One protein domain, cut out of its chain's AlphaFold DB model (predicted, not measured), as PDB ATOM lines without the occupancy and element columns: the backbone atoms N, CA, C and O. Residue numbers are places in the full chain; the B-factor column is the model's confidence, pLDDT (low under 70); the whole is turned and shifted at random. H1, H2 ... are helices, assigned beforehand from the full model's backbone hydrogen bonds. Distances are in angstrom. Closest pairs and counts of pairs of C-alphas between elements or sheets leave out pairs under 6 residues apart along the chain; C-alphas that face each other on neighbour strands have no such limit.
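Overview. This is residues 2 to 96 of the 96 residues of the protein "Carboxylase" of Klebsiella grimontii (UniProt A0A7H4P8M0). Helix H1 sits in the middle with the longest helix, H7, packed across it; on one side of H1 lies the helical hairpin of H5 and H6, and on the other H4, with H2 and the short H3 only loosely gathered near it. H2, H3 and H4 make one end of the longest axis and the hairpin the other, and residues 32 to 37 stick out. The printed part has 95 residues with seven named helices, H1 to H7 in order along it, and no named strand, and its class is all helix. It is compact, with a radius of gyration of the C-alphas of 13.1 A and spans of 38 by 29 by 21 A.

Along the chain. H1, residues 2 to 11, begins at C-alpha 2 at (-18.520, -21.921, -25.748) and is 14.2 A long from first to last C-alpha. H2 is residues 17 to 26, 14.5 A long, H3 is residues 30 to 33, and H4 is residues 36 to 45, 14.3 A long. H5, residues 52 to 63, is 16.3 A long and begins at C-alpha 52 at (-11.469, -17.433, -11.300). H6 is residues 67 to 75. H7, residues 81 to 95, is 20.9 A long and ends at C-alpha 95 at (-28.536, -13.807, -28.987).

Arrangement. H1 touches H7 at a steep tilt of 48 degrees, the same way; their closest C-alphas, those of Gly 4 and Phe 89, are 4.0 A apart. H1 touches H4 at a shallow tilt of 14 degrees, the same way, closest at the C-alphas of Ile 3 and Leu 42, 6.6 A. H1 and H2 are apart, but only just: their closest C-alphas are 8.3 A apart. H2 and H4 are close but not clearly touching, with the C-alphas of Gly 20 and Ala 45 closest at 7.6 A. H3 and H4 are also close but not clearly touching, with the C-alphas of Leu 30 and Val 39 closest at 6.1 A. H1 and H5 are close but not clearly touching, with the C-alphas of Leu 7 and Leu 54 closest at 7.9 A. H5 and H6 touch as a hairpin at a shallow tilt of 24 degrees, opposite ways, closest at the C-alphas of Phe 57 and Ala 70, 4.8 A. H7 touches H6 with residues 81 to 86 alone, at a steep tilt of 58 degrees, opposite ways; the closest C-alphas, those of Leu 75 and Gly 82, are 4.4 A apart. H5 and H7 are near each other, while H2 and H7, for instance, are apart. Every O i to N i+4 pair is within hydrogen-bond range in H1, H2, H4, H5 and H6, and 10 of 11 are in H7; H3 is too short for such a pair.

Size, cuts and confidence. The C-alphas of Ala 32 and Arg 65 are the two farthest apart, at 39.5 A. The printed part has no cut and ends at Ile 96, the chain's last residue. The link from H4 to H5, 6 residues, is short, and the other links are tight. The mean pLDDT of the printed part is 92.0, and no printed residue is under 70.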
ATOM      1  N   LEU A   2     -17.365 -21.351 -26.464       93.44
ATOM      2  CA  LEU A   2     -18.520 -21.921 -25.748       93.44
ATOM      3  C   LEU A   2     -18.552 -21.599 -24.241       93.44
ATOM      4  O   LEU A   2     -19.605 -21.259 -23.714       93.44
ATOM      5  N   ILE A   3     -17.404 -21.608 -23.555       94.75
ATOM      6  CA  ILE A   3     -17.313 -21.228 -22.131       94.75
ATOM      7  C   ILE A   3     -17.845 -19.810 -21.870       94.75
ATOM      8  O   ILE A   3     -18.561 -19.594 -20.893       94.75
ATOM      9  N   GLY A   4     -17.540 -18.858 -22.755       95.88
ATOM     10  CA  GLY A   4     -18.021 -17.480 -22.651       95.88
ATOM     11  C   GLY A   4     -19.527 -17.387 -22.854       95.88
ATOM     12  O   GLY A   4     -20.217 -16.730 -22.075       95.88
ATOM     13  N   MET A   5     -20.050 -18.124 -23.838       96.38
ATOM     14  CA  MET A   5     -21.489 -18.197 -24.093       96.38
ATOM     15  C   MET A   5     -22.247 -18.781 -22.899       96.38
ATOM     16  O   MET A   5     -23.267 -18.243 -22.477       96.38
ATOM     17  N   MET A   6     -21.714 -19.846 -22.300       96.00
ATOM     18  CA  MET A   6     -22.290 -20.449 -21.101       96.00
ATOM     19  C   MET A   6     -22.249 -19.499 -19.904       96.00
ATOM     20  O   MET A   6     -23.233 -19.416 -19.174       96.00
ATOM     21  N   LEU A   7     -21.152 -18.759 -19.704       96.62
ATOM     22  CA  LEU A   7     -21.077 -17.747 -18.648       96.62
ATOM     23  C   LEU A   7     -22.176 -16.693 -18.818       96.62
ATOM     24  O   LEU A   7     -22.877 -16.395 -17.855       96.62
ATOM     25  N   ALA A   8     -22.367 -16.167 -20.031       96.62
ATOM     26  CA  ALA A   8     -23.443 -15.222 -20.322       96.62
ATOM     27  C   ALA A   8     -24.829 -15.838 -20.055       96.62
ATOM     28  O   ALA A   8     -25.653 -15.220 -19.384       96.62
ATOM     29  N   ALA A   9     -25.064 -17.082 -20.489       95.75
ATOM     30  CA  ALA A   9     -26.328 -17.789 -20.280       95.75
ATOM     31  C   ALA A   9     -26.662 -18.003 -18.799       95.75
ATOM     32  O   ALA A   9     -27.791 -17.746 -18.377       95.75
ATOM     33  N   TRP A  10     -25.681 -18.405 -17.989       96.19
ATOM     34  CA  TRP A  10     -25.836 -18.516 -16.537       96.19
ATOM     35  C   TRP A  10     -26.123 -17.164 -15.887       96.19
ATOM     36  O   TRP A  10     -26.986 -17.057 -15.019       96.19
ATOM     37  N   ARG A  11     -25.430 -16.115 -16.329       94.31
ATOM     38  CA  ARG A  11     -25.597 -14.752 -15.809       94.31
ATOM     39  C   ARG A  11     -26.945 -14.137 -16.152       94.31
ATOM     40  O   ARG A  11     -27.476 -13.387 -15.342       94.31
ATOM     41  N   ALA A  12     -27.491 -14.479 -17.310       93.81
ATOM     42  CA  ALA A  12     -28.820 -14.071 -17.739       93.81
ATOM     43  C   ALA A  12     -29.943 -14.956 -17.163       93.81
ATOM     44  O   ALA A  12     -31.103 -14.757 -17.508       93.81
ATOM     45  N   GLY A  13     -29.624 -15.970 -16.346       93.94
ATOM     46  CA  GLY A  13     -30.610 -16.925 -15.831       93.94
ATOM     47  C   GLY A  13     -31.228 -17.835 -16.900       93.94
ATOM     48  O   GLY A  13     -32.213 -18.514 -16.627       93.94
ATOM     49  N   ARG A  14     -30.657 -17.874 -18.114       93.38
ATOM     50  CA  ARG A  14     -31.146 -18.681 -19.248       93.38
ATOM     51  C   ARG A  14     -30.553 -20.086 -19.307       93.38
ATOM     52  O   ARG A  14     -30.977 -20.903 -20.117       93.38
ATOM     53  N   MET A  15     -29.580 -20.382 -18.448       93.88
ATOM     54  CA  MET A  15     -29.059 -21.729 -18.247       93.88
ATOM     55  C   MET A  15     -29.239 -22.150 -16.792       93.88
ATOM     56  O   MET A  15     -28.961 -21.388 -15.869       93.88
ATOM     57  N   SER A  16     -29.681 -23.391 -16.602       94.25
ATOM     58  CA  SER A  16     -29.761 -24.054 -15.304       94.25
ATOM     59  C   SER A  16     -28.799 -25.238 -15.250       94.25
ATOM     60  O   SER A  16     -28.322 -25.721 -16.282       94.25
ATOM     61  N   ARG A  17     -28.554 -25.768 -14.046       92.38
ATOM     62  CA  ARG A  17     -27.684 -26.939 -13.851       92.38
ATOM     63  C   ARG A  17     -28.169 -28.144 -14.654       92.38
ATOM     64  O   ARG A  17     -27.365 -28.843 -15.262       92.38
ATOM     65  N   HIS A  18     -29.479 -28.381 -14.663       91.19
ATOM     66  CA  HIS A  18     -30.072 -29.469 -15.436       91.19
ATOM     67  C   HIS A  18     -29.958 -29.216 -16.942       91.19
ATOM     68  O   HIS A  18     -29.572 -30.126 -17.670       91.19
ATOM     69  N   GLY A  19     -30.193 -27.980 -17.397       90.38
ATOM     70  CA  GLY A  19     -30.046 -27.609 -18.807       90.38
ATOM     71  C   GLY A  19     -28.616 -27.781 -19.327       90.38
ATOM     72  O   GLY A  19     -28.414 -28.381 -20.379       90.38
ATOM     73  N   GLY A  20     -27.608 -27.336 -18.567       90.06
ATOM     74  CA  GLY A  20     -26.198 -27.485 -18.943       90.06
ATOM     75  C   GLY A  20     -25.739 -28.941 -19.022       90.06
ATOM     76  O   GLY A  20     -25.037 -29.322 -19.957       90.06
ATOM     77  N   GLN A  21     -26.171 -29.782 -18.081       90.19
ATOM     78  CA  GLN A  21     -25.876 -31.219 -18.119       90.19
ATOM     79  C   GLN A  21     -26.591 -31.930 -19.275       90.19
ATOM     80  O   GLN A  21     -25.990 -32.784 -19.929       90.19
ATOM     81  N   ALA A  22     -27.855 -31.583 -19.539       90.50
ATOM     82  CA  ALA A  22     -28.620 -32.142 -20.650       90.50
ATOM     83  C   ALA A  22     -27.998 -31.777 -22.006       90.50
ATOM     84  O   ALA A  22     -27.828 -32.658 -22.846       90.50
ATOM     85  N   PHE A  23     -27.579 -30.519 -22.180       88.19
ATOM     86  CA  PHE A  23     -26.892 -30.043 -23.382       88.19
ATOM     87  C   PHE A  23     -25.669 -30.907 -23.717       88.19
ATOM     88  O   PHE A  23     -25.580 -31.453 -24.815       88.19
ATOM     89  N   PHE A  24     -24.759 -31.114 -22.760       89.81
ATOM     90  CA  PHE A  24     -23.561 -31.919 -23.022       89.81
ATOM     91  C   PHE A  24     -23.837 -33.409 -23.170       89.81
ATOM     92  O   PHE A  24     -23.148 -34.064 -23.941       89.81
ATOM     93  N   ARG A  25     -24.865 -33.948 -22.505       87.75
ATOM     94  CA  ARG A  25     -25.293 -35.335 -22.740       87.75
ATOM     95  C   ARG A  25     -25.761 -35.538 -24.184       87.75
ATOM     96  O   ARG A  25     -25.476 -36.574 -24.768       87.75
ATOM     97  N   ALA A  26     -26.442 -34.545 -24.757       89.50
ATOM     98  CA  ALA A  26     -26.877 -34.563 -26.152       89.50
ATOM     99  C   ALA A  26     -25.744 -34.266 -27.157       89.50
ATOM    100  O   ALA A  26     -25.914 -34.502 -28.346       89.50
ATOM    101  N   SER A  27     -24.592 -33.767 -26.694       85.19
ATOM    102  CA  SER A  27     -23.472 -33.332 -27.544       85.19
ATOM    103  C   SER A  27     -22.505 -34.459 -27.947       85.19
ATOM    104  O   SER A  27     -21.545 -34.199 -28.668       85.19
ATOM    105  N   GLY A  28     -22.723 -35.696 -27.485       86.31
ATOM    106  CA  GLY A  28     -21.805 -36.816 -27.718       86.31
ATOM    107  C   GLY A  28     -20.563 -36.781 -26.820       86.31
ATOM    108  O   GLY A  28     -20.564 -36.163 -25.753       86.31
ATOM    109  N   ASP A  29     -19.501 -37.485 -27.224       87.62
ATOM    110  CA  ASP A  29     -18.276 -37.577 -26.426       87.62
ATOM    111  C   ASP A  29     -17.385 -36.334 -26.584       87.62
ATOM    112  O   ASP A  29     -16.712 -36.133 -27.596       87.62
ATOM    113  N   LEU A  30     -17.336 -35.517 -25.532       86.81
ATOM    114  CA  LEU A  30     -16.479 -34.334 -25.474       86.81
ATOM    115  C   LEU A  30     -14.983 -34.668 -25.554       86.81
ATOM    116  O   LEU A  30     -14.219 -33.832 -26.033       86.81
ATOM    117  N   HIS A  31     -14.552 -35.852 -25.107       88.50
ATOM    118  CA  HIS A  31     -13.142 -36.250 -25.178       88.50
ATOM    119  C   HIS A  31     -12.673 -36.476 -26.616       88.50
ATOM    120  O   HIS A  31     -11.508 -36.230 -26.915       88.50
ATOM    121  N   ALA A  32     -13.577 -36.882 -27.510       89.00
ATOM    122  CA  ALA A  32     -13.295 -36.999 -28.937       89.00
ATOM    123  C   ALA A  32     -13.267 -35.632 -29.649       89.00
ATOM    124  O   ALA A  32     -12.655 -35.501 -30.706       89.00
ATOM    125  N   ALA A  33     -13.917 -34.610 -29.081       86.25
ATOM    126  CA  ALA A  33     -14.100 -33.304 -29.717       86.25
ATOM    127  C   ALA A  33     -13.074 -32.239 -29.289       86.25
ATOM    128  O   ALA A  33     -12.920 -31.220 -29.963       86.25
ATOM    129  N   THR A  34     -12.408 -32.406 -28.142       89.88
ATOM    130  CA  THR A  34     -11.484 -31.395 -27.613       89.88
ATOM    131  C   THR A  34     -10.463 -31.980 -26.633       89.88
ATOM    132  O   THR A  34     -10.465 -33.166 -26.327       89.88
ATOM    133  N   THR A  35      -9.559 -31.143 -26.122       90.25
ATOM    134  CA  THR A  35      -8.528 -31.563 -25.166       90.25
ATOM    135  C   THR A  35      -9.115 -31.827 -23.780       90.25
ATOM    136  O   THR A  35     -10.101 -31.212 -23.373       90.25
ATOM    137  N   GLN A  36      -8.447 -32.670 -22.988       90.31
ATOM    138  CA  GLN A  36      -8.846 -32.967 -21.605       90.31
ATOM    139  C   GLN A  36      -9.051 -31.702 -20.749       90.31
ATOM    140  O   GLN A  36      -9.971 -31.631 -19.933       90.31
ATOM    141  N   VAL A  37      -8.208 -30.686 -20.952       89.19
ATOM    142  CA  VAL A  37      -8.303 -29.398 -20.253       89.19
ATOM    143  C   VAL A  37      -9.616 -28.692 -20.603       89.19
ATOM    144  O   VAL A  37     -10.354 -28.285 -19.704       89.19
ATOM    145  N   SER A  38      -9.957 -28.605 -21.891       89.12
ATOM    146  CA  SER A  38     -11.221 -28.023 -22.356       89.12
ATOM    147  C   SER A  38     -12.438 -28.812 -21.873       89.12
ATOM    148  O   SER A  38     -13.418 -28.211 -21.432       89.12
ATOM    149  N   VAL A  39     -12.366 -30.149 -21.865       92.38
ATOM    150  CA  VAL A  39     -13.435 -31.004 -21.321       92.38
ATOM    151  C   VAL A  39     -13.716 -30.673 -19.852       92.38
ATOM    152  O   VAL A  39     -14.878 -30.594 -19.450       92.38
ATOM    153  N   ASN A  40     -12.678 -30.453 -19.044       92.38
ATOM    154  CA  ASN A  40     -12.848 -30.097 -17.636       92.38
ATOM    155  C   ASN A  40     -13.546 -28.742 -17.478       92.38
ATOM    156  O   ASN A  40     -14.501 -28.637 -16.708       92.38
ATOM    157  N   TYR A  41     -13.138 -27.727 -18.246       93.19
ATOM    158  CA  TYR A  41     -13.812 -26.426 -18.237       93.19
ATOM    159  C   TYR A  41     -15.291 -26.533 -18.620       93.19
ATOM    160  O   TYR A  41     -16.134 -25.953 -17.938       93.19
ATOM    161  N   LEU A  42     -15.622 -27.307 -19.657       94.00
ATOM    162  CA  LEU A  42     -17.004 -27.507 -20.105       94.00
ATOM    163  C   LEU A  42     -17.841 -28.240 -19.050       94.00
ATOM    164  O   LEU A  42     -18.961 -27.824 -18.748       94.00
ATOM    165  N   ARG A  43     -17.281 -29.277 -18.412       93.56
ATOM    166  CA  ARG A  43     -17.946 -29.977 -17.304       93.56
ATOM    167  C   ARG A  43     -18.234 -29.050 -16.129       93.56
ATOM    168  O   ARG A  43     -19.348 -29.085 -15.608       93.56
ATOM    169  N   TYR A  44     -17.292 -28.200 -15.729       95.25
ATOM    170  CA  TYR A  44     -17.544 -27.218 -14.673       95.25
ATOM    171  C   TYR A  44     -18.584 -26.171 -15.096       95.25
ATOM    172  O   TYR A  44     -19.535 -25.922 -14.347       95.25
ATOM    173  N   ALA A  45     -18.488 -25.638 -16.316       95.94
ATOM    174  CA  ALA A  45     -19.445 -24.664 -16.839       95.94
ATOM    175  C   ALA A  45     -20.870 -25.238 -16.924       95.94
ATOM    176  O   ALA A  45     -21.842 -24.516 -16.700       95.94
ATOM    177  N   SER A  46     -21.016 -26.550 -17.165       95.19
ATOM    178  CA  SER A  46     -22.324 -27.231 -17.218       95.19
ATOM    179  C   SER A  46     -23.123 -27.123 -15.918       95.19
ATOM    180  O   SER A  46     -24.348 -27.212 -15.925       95.19
ATOM    181  N   VAL A  47     -22.430 -26.899 -14.799       95.62
ATOM    182  CA  VAL A  47     -23.020 -26.746 -13.466       95.62
ATOM    183  C   VAL A  47     -22.827 -25.335 -12.899       95.62
ATOM    184  O   VAL A  47     -22.955 -25.145 -11.692       95.62
ATOM    185  N   GLY A  48     -22.507 -24.357 -13.752       95.38
ATOM    186  CA  GLY A  48     -22.369 -22.949 -13.371       95.38
ATOM    187  C   GLY A  48     -21.065 -22.621 -12.645       95.38
ATOM    188  O   GLY A  48     -20.975 -21.597 -11.973       95.38
ATOM    189  N   ARG A  49     -20.049 -23.484 -12.750       96.19
ATOM    190  CA  ARG A  49     -18.719 -23.255 -12.174       96.19
ATOM    191  C   ARG A  49     -17.758 -22.793 -13.260       96.19
ATOM    192  O   ARG A  49     -17.652 -23.419 -14.308       96.19
ATOM    193  N   PHE A  50     -17.026 -21.721 -12.985       95.69
ATOM    194  CA  PHE A  50     -16.107 -21.108 -13.939       95.69
ATOM    195  C   PHE A  50     -14.753 -20.834 -13.287       95.69
ATOM    196  O   PHE A  50     -14.653 -20.729 -12.066       95.69
ATOM    197  N   ALA A  51     -13.718 -20.710 -14.116       93.25
ATOM    198  CA  ALA A  51     -12.384 -20.326 -13.668       93.25
ATOM    199  C   ALA A  51     -12.401 -18.940 -13.003       93.25
ATOM    200  O   ALA A  51     -13.161 -18.062 -13.415       93.25
ATOM    201  N   SER A  52     -11.520 -18.705 -12.031       93.75
ATOM    202  CA  SER A  52     -11.469 -17.433 -11.300       93.75
ATOM    203  C   SER A  52     -11.378 -16.193 -12.202       93.75
ATOM    204  O   SER A  52     -12.127 -15.252 -11.947       93.75
ATOM    205  N   PRO A  53     -10.580 -16.166 -13.295       93.25
ATOM    206  CA  PRO A  53     -10.545 -14.994 -14.176       93.25
ATOM    207  C   PRO A  53     -11.894 -14.692 -14.844       93.25
ATOM    208  O   PRO A  53     -12.251 -13.529 -14.998       93.25
ATOM    209  N   LEU A  54     -12.699 -15.717 -15.153       94.69
ATOM    210  CA  LEU A  54     -14.056 -15.545 -15.690       94.69
ATOM    211  C   LEU A  54     -15.008 -14.955 -14.652       94.69
ATOM    212  O   LEU A  54     -15.818 -14.088 -14.976       94.69
ATOM    213  N   LEU A  55     -14.905 -15.409 -13.402       95.12
ATOM    214  CA  LEU A  55     -15.707 -14.875 -12.302       95.12
ATOM    215  C   LEU A  55     -15.321 -13.423 -11.994       95.12
ATOM    216  O   LEU A  55     -16.205 -12.583 -11.833       95.12
ATOM    217  N   HIS A  56     -14.023 -13.106 -11.981       95.06
ATOM    218  CA  HIS A  56     -13.523 -11.741 -11.804       95.06
ATOM    219  C   HIS A  56     -13.992 -10.814 -12.924       95.06
ATOM    220  O   HIS A  56     -14.502  -9.737 -12.632       95.06
ATOM    221  N   PHE A  57     -13.903 -11.250 -14.181       95.81
ATOM    222  CA  PHE A  57     -14.447 -10.526 -15.326       95.81
ATOM    223  C   PHE A  57     -15.952 -10.297 -15.209       95.81
ATOM    224  O   PHE A  57     -16.422  -9.165 -15.299       95.81
ATOM    225  N   SER A  58     -16.715 -11.354 -14.926       94.38
ATOM    226  CA  SER A  58     -18.165 -11.265 -14.765       94.38
ATOM    227  C   SER A  58     -18.560 -10.281 -13.661       94.38
ATOM    228  O   SER A  58     -19.527  -9.531 -13.798       94.38
ATOM    229  N   HIS A  59     -17.796 -10.255 -12.573       95.06
ATOM    230  CA  HIS A  59     -17.995  -9.348 -11.455       95.06
ATOM    231  C   HIS A  59     -17.577  -7.902 -11.774       95.06
ATOM    232  O   HIS A  59     -18.298  -6.971 -11.418       95.06
ATOM    233  N   ALA A  60     -16.458  -7.707 -12.478       95.38
ATOM    234  CA  ALA A  60     -15.987  -6.403 -12.944       95.38
ATOM    235  C   ALA A  60     -17.000  -5.742 -13.888       95.38
ATOM    236  O   ALA A  60     -17.350  -4.577 -13.691       95.38
ATOM    237  N   LEU A  61     -17.552  -6.515 -14.832       93.31
ATOM    238  CA  LEU A  61     -18.651  -6.084 -15.697       93.31
ATOM    239  C   LEU A  61     -19.881  -5.664 -14.890       93.31
ATOM    240  O   LEU A  61     -20.438  -4.597 -15.117       93.31
ATOM    241  N   GLN A  62     -20.288  -6.486 -13.920       92.69
ATOM    242  CA  GLN A  62     -21.468  -6.224 -13.089       92.69
ATOM    243  C   GLN A  62     -21.355  -4.927 -12.283       92.69
ATOM    244  O   GLN A  62     -22.350  -4.246 -12.060       92.69
ATOM    245  N   ARG A  63     -20.146  -4.610 -11.810       93.94
ATOM    246  CA  ARG A  63     -19.873  -3.423 -10.991       93.94
ATOM    247  C   ARG A  63     -19.472  -2.196 -11.805       93.94
ATOM    248  O   ARG A  63     -19.344  -1.127 -11.213       93.94
ATOM    249  N   GLY A  64     -19.209  -2.346 -13.104       92.44
ATOM    250  CA  GLY A  64     -18.657  -1.281 -13.944       92.44
ATOM    251  C   GLY A  64     -17.285  -0.785 -13.470       92.44
ATOM    252  O   GLY A  64     -16.996   0.403 -13.573       92.44
ATOM    253  N   ARG A  65     -16.463  -1.649 -12.855       92.62
ATOM    254  CA  ARG A  65     -15.164  -1.276 -12.259       92.62
ATOM    255  C   ARG A  65     -14.126  -2.366 -12.483       92.62
ATOM    256  O   ARG A  65     -14.458  -3.543 -12.380       92.62
ATOM    257  N   ARG A  66     -12.857  -1.972 -12.663       91.88
ATOM    258  CA  ARG A  66     -11.718  -2.887 -12.894       91.88
ATOM    259  C   ARG A  66     -11.951  -3.819 -14.095       91.88
ATOM    260  O   ARG A  66     -11.640  -5.005 -14.015       91.88
ATOM    261  N   ILE A  67     -12.526  -3.293 -15.177       93.06
ATOM    262  CA  ILE A  67     -12.848  -4.084 -16.370       93.06
ATOM    263  C   ILE A  67     -11.562  -4.433 -17.118       93.06
ATOM    264  O   ILE A  67     -11.348  -5.599 -17.431       93.06
ATOM    265  N   GLU A  68     -10.681  -3.460 -17.329       95.38
ATOM    266  CA  GLU A  68      -9.449  -3.600 -18.107       95.38
ATOM    267  C   GLU A  68      -8.528  -4.678 -17.514       95.38
ATOM    268  O   GLU A  68      -8.233  -5.637 -18.228       95.38
ATOM    269  N   PRO A  69      -8.196  -4.671 -16.203       93.75
ATOM    270  CA  PRO A  69      -7.369  -5.732 -15.624       93.75
ATOM    271  C   PRO A  69      -8.037  -7.113 -15.679       93.75
ATOM    272  O   PRO A  69      -7.362  -8.140 -15.732       93.75
ATOM    273  N   ALA A  70      -9.373  -7.171 -15.642       94.44
ATOM    274  CA  ALA A  70     -10.099  -8.433 -15.727       94.44
ATOM    275  C   ALA A  70     -10.142  -8.984 -17.164       94.44
ATOM    276  O   ALA A  70     -10.096 -10.201 -17.353       94.44
ATOM    277  N   VAL A  71     -10.194  -8.104 -18.167       94.25
ATOM    278  CA  VAL A  71     -10.048  -8.456 -19.585       94.25
ATOM    279  C   VAL A  71      -8.626  -8.931 -19.868       94.25
ATOM    280  O   VAL A  71      -8.465 -10.002 -20.444       94.25
ATOM    281  N   GLU A  72      -7.601  -8.215 -19.402       93.88
ATOM    282  CA  GLU A  72      -6.196  -8.626 -19.536       93.88
ATOM    283  C   GLU A  72      -5.938 -10.000 -18.905       93.88
ATOM    284  O   GLU A  72      -5.341 -10.873 -19.534       93.88
ATOM    285  N   ALA A  73      -6.463 -10.243 -17.700       92.25
ATOM    286  CA  ALA A  73      -6.353 -11.542 -17.038       92.25
ATOM    287  C   ALA A  73      -7.040 -12.675 -17.820       92.25
ATOM    288  O   ALA A  73      -6.577 -13.816 -17.787       92.25
ATOM    289  N   LEU A  74      -8.141 -12.384 -18.524       91.94
ATOM    290  CA  LEU A  74      -8.766 -13.350 -19.428       91.94
ATOM    291  C   LEU A  74      -7.937 -13.568 -20.689       91.94
ATOM    292  O   LEU A  74      -7.782 -14.714 -21.094       91.94
ATOM    293  N   LEU A  75      -7.394 -12.511 -21.292       92.06
ATOM    294  CA  LEU A  75      -6.545 -12.604 -22.482       92.06
ATOM    295  C   LEU A  75      -5.253 -13.383 -22.213       92.06
ATOM    296  O   LEU A  75      -4.798 -14.110 -23.088       92.06
ATOM    297  N   ALA A  76      -4.719 -13.312 -20.993       90.50
ATOM    298  CA  ALA A  76      -3.575 -14.111 -20.555       90.50
ATOM    299  C   ALA A  76      -3.896 -15.612 -20.357       90.50
ATOM    300  O   ALA A  76      -2.999 -16.410 -20.076       90.50
ATOM    301  N   MET A  77      -5.165 -16.026 -20.467       83.00
ATOM    302  CA  MET A  77      -5.580 -17.416 -20.279       83.00
ATOM    303  C   MET A  77      -5.401 -18.243 -21.560       83.00
ATOM    304  O   MET A  77      -6.264 -18.258 -22.445       83.00
ATOM    305  N   GLY A  78      -4.312 -19.014 -21.599       77.56
ATOM    306  CA  GLY A  78      -3.923 -19.824 -22.760       77.56
ATOM    307  C   GLY A  78      -3.509 -18.959 -23.957       77.56
ATOM    308  O   GLY A  78      -3.514 -17.740 -23.870       77.56
ATOM    309  N   HIS A  79      -3.128 -19.573 -25.082       73.00
ATOM    310  CA  HIS A  79      -2.632 -18.809 -26.238       73.00
ATOM    311  C   HIS A  79      -3.729 -17.971 -26.925       73.00
ATOM    312  O   HIS A  79      -3.515 -16.798 -27.206       73.00
ATOM    313  N   THR A  80      -4.903 -18.559 -27.185       75.25
ATOM    314  CA  THR A  80      -6.040 -17.887 -27.860       75.25
ATOM    315  C   THR A  80      -7.378 -18.079 -27.140       75.25
ATOM    316  O   THR A  80      -8.348 -17.367 -27.403       75.25
ATOM    317  N   SER A  81      -7.437 -19.003 -26.177       82.81
ATOM    318  CA  SER A  81      -8.667 -19.383 -25.475       82.81
ATOM    319  C   SER A  81      -9.328 -18.231 -24.716       82.81
ATOM    320  O   SER A  81     -10.557 -18.204 -24.600       82.81
ATOM    321  N   GLY A  82      -8.536 -17.279 -24.217       90.50
ATOM    322  CA  GLY A  82      -9.014 -16.065 -23.559       90.50
ATOM    323  C   GLY A  82      -9.841 -15.171 -24.480       90.50
ATOM    324  O   GLY A  82     -10.996 -14.862 -24.177       90.50
ATOM    325  N   ALA A  83      -9.277 -14.825 -25.640       93.25
ATOM    326  CA  ALA A  83      -9.934 -14.001 -26.654       93.25
ATOM    327  C   ALA A  83     -11.218 -14.661 -27.177       93.25
ATOM    328  O   ALA A  83     -12.277 -14.033 -27.187       93.25
ATOM    329  N   ASP A  84     -11.169 -15.962 -27.488       93.56
ATOM    330  CA  ASP A  84     -12.355 -16.705 -27.924       93.56
ATOM    331  C   ASP A  84     -13.454 -16.718 -26.856       93.56
ATOM    332  O   ASP A  84     -14.640 -16.833 -27.164       93.56
ATOM    333  N   THR A  85     -13.081 -16.687 -25.577       94.88
ATOM    334  CA  THR A  85     -14.035 -16.685 -24.465       94.88
ATOM    335  C   THR A  85     -14.699 -15.324 -24.298       94.88
ATOM    336  O   THR A  85     -15.915 -15.280 -24.118       94.88
ATOM    337  N   LEU A  86     -13.951 -14.230 -24.440       95.06
ATOM    338  CA  LEU A  86     -14.514 -12.878 -24.489       95.06
ATOM    339  C   LEU A  86     -15.470 -12.718 -25.676       95.06
ATOM    340  O   LEU A  86     -16.603 -12.278 -25.488       95.06
ATOM    341  N   LEU A  87     -15.056 -13.159 -26.869       95.12
ATOM    342  CA  LEU A  87     -15.898 -13.128 -28.064       95.12
ATOM    343  C   LEU A  87     -17.178 -13.948 -27.871       95.12
ATOM    344  O   LEU A  87     -18.269 -13.469 -28.162       95.12
ATOM    345  N   GLY A  88     -17.067 -15.165 -27.332       96.06
ATOM    346  CA  GLY A  88     -18.232 -16.005 -27.050       96.06
ATOM    347  C   GLY A  88     -19.188 -15.385 -26.029       96.06
ATOM    348  O   GLY A  88     -20.400 -15.482 -26.198       96.06
ATOM    349  N   PHE A  89     -18.665 -14.730 -24.990       96.44
ATOM    350  CA  PHE A  89     -19.486 -14.004 -24.023       96.44
ATOM    351  C   PHE A  89     -20.229 -12.842 -24.689       96.44
ATOM    352  O   PHE A  89     -21.444 -12.748 -24.548       96.44
ATOM    353  N   TRP A  90     -19.519 -12.011 -25.458       95.19
ATOM    354  CA  TRP A  90     -20.105 -10.883 -26.184       95.19
ATOM    355  C   TRP A  90     -21.177 -11.340 -27.179       95.19
ATOM    356  O   TRP A  90     -22.288 -10.824 -27.146       95.19
ATOM    357  N   LEU A  91     -20.890 -12.356 -28.001       96.38
ATOM    358  CA  LEU A  91     -21.858 -12.919 -28.949       96.38
ATOM    359  C   LEU A  91     -23.114 -13.416 -28.241       96.38
ATOM    360  O   LEU A  91     -24.216 -13.121 -28.691       96.38
ATOM    361  N   ALA A  92     -22.954 -14.138 -27.126       95.50
ATOM    362  CA  ALA A  92     -24.090 -14.630 -26.364       95.50
ATOM    363  C   ALA A  92     -25.007 -13.492 -25.924       95.50
ATOM    364  O   ALA A  92     -26.204 -13.604 -26.143       95.50
ATOM    365  N   GLN A  93     -24.466 -12.384 -25.405       92.12
ATOM    366  CA  GLN A  93     -25.267 -11.228 -24.974       92.12
ATOM    367  C   GLN A  93     -26.179 -10.641 -26.067       92.12
ATOM    368  O   GLN A  93     -27.147  -9.972 -25.721       92.12
ATOM    369  N   HIS A  94     -25.898 -10.891 -27.352       91.75
ATOM    370  CA  HIS A  94     -26.724 -10.435 -28.482       91.75
ATOM    371  C   HIS A  94     -27.763 -11.454 -28.956       91.75
ATOM    372  O   HIS A  94     -28.662 -11.092 -29.710       91.75
ATOM    373  N   ILE A  95     -27.637 -12.720 -28.559       89.06
ATOM    374  CA  ILE A  95     -28.536 -13.807 -28.987       89.06
ATOM    375  C   ILE A  95     -29.404 -14.348 -27.852       89.06
ATOM    376  O   ILE A  95     -30.390 -15.030 -28.127       89.06
ATOM    377  N   ILE A  96     -29.029 -14.088 -26.594       82.56
ATOM    378  CA  ILE A  96     -29.821 -14.459 -25.424       82.56
ATOM    379  C   ILE A  96     -30.596 -13.252 -24.930       82.56
ATOM    380  O   ILE A  96     -31.839 -13.315 -24.992       82.56
TER     381      ILE A  96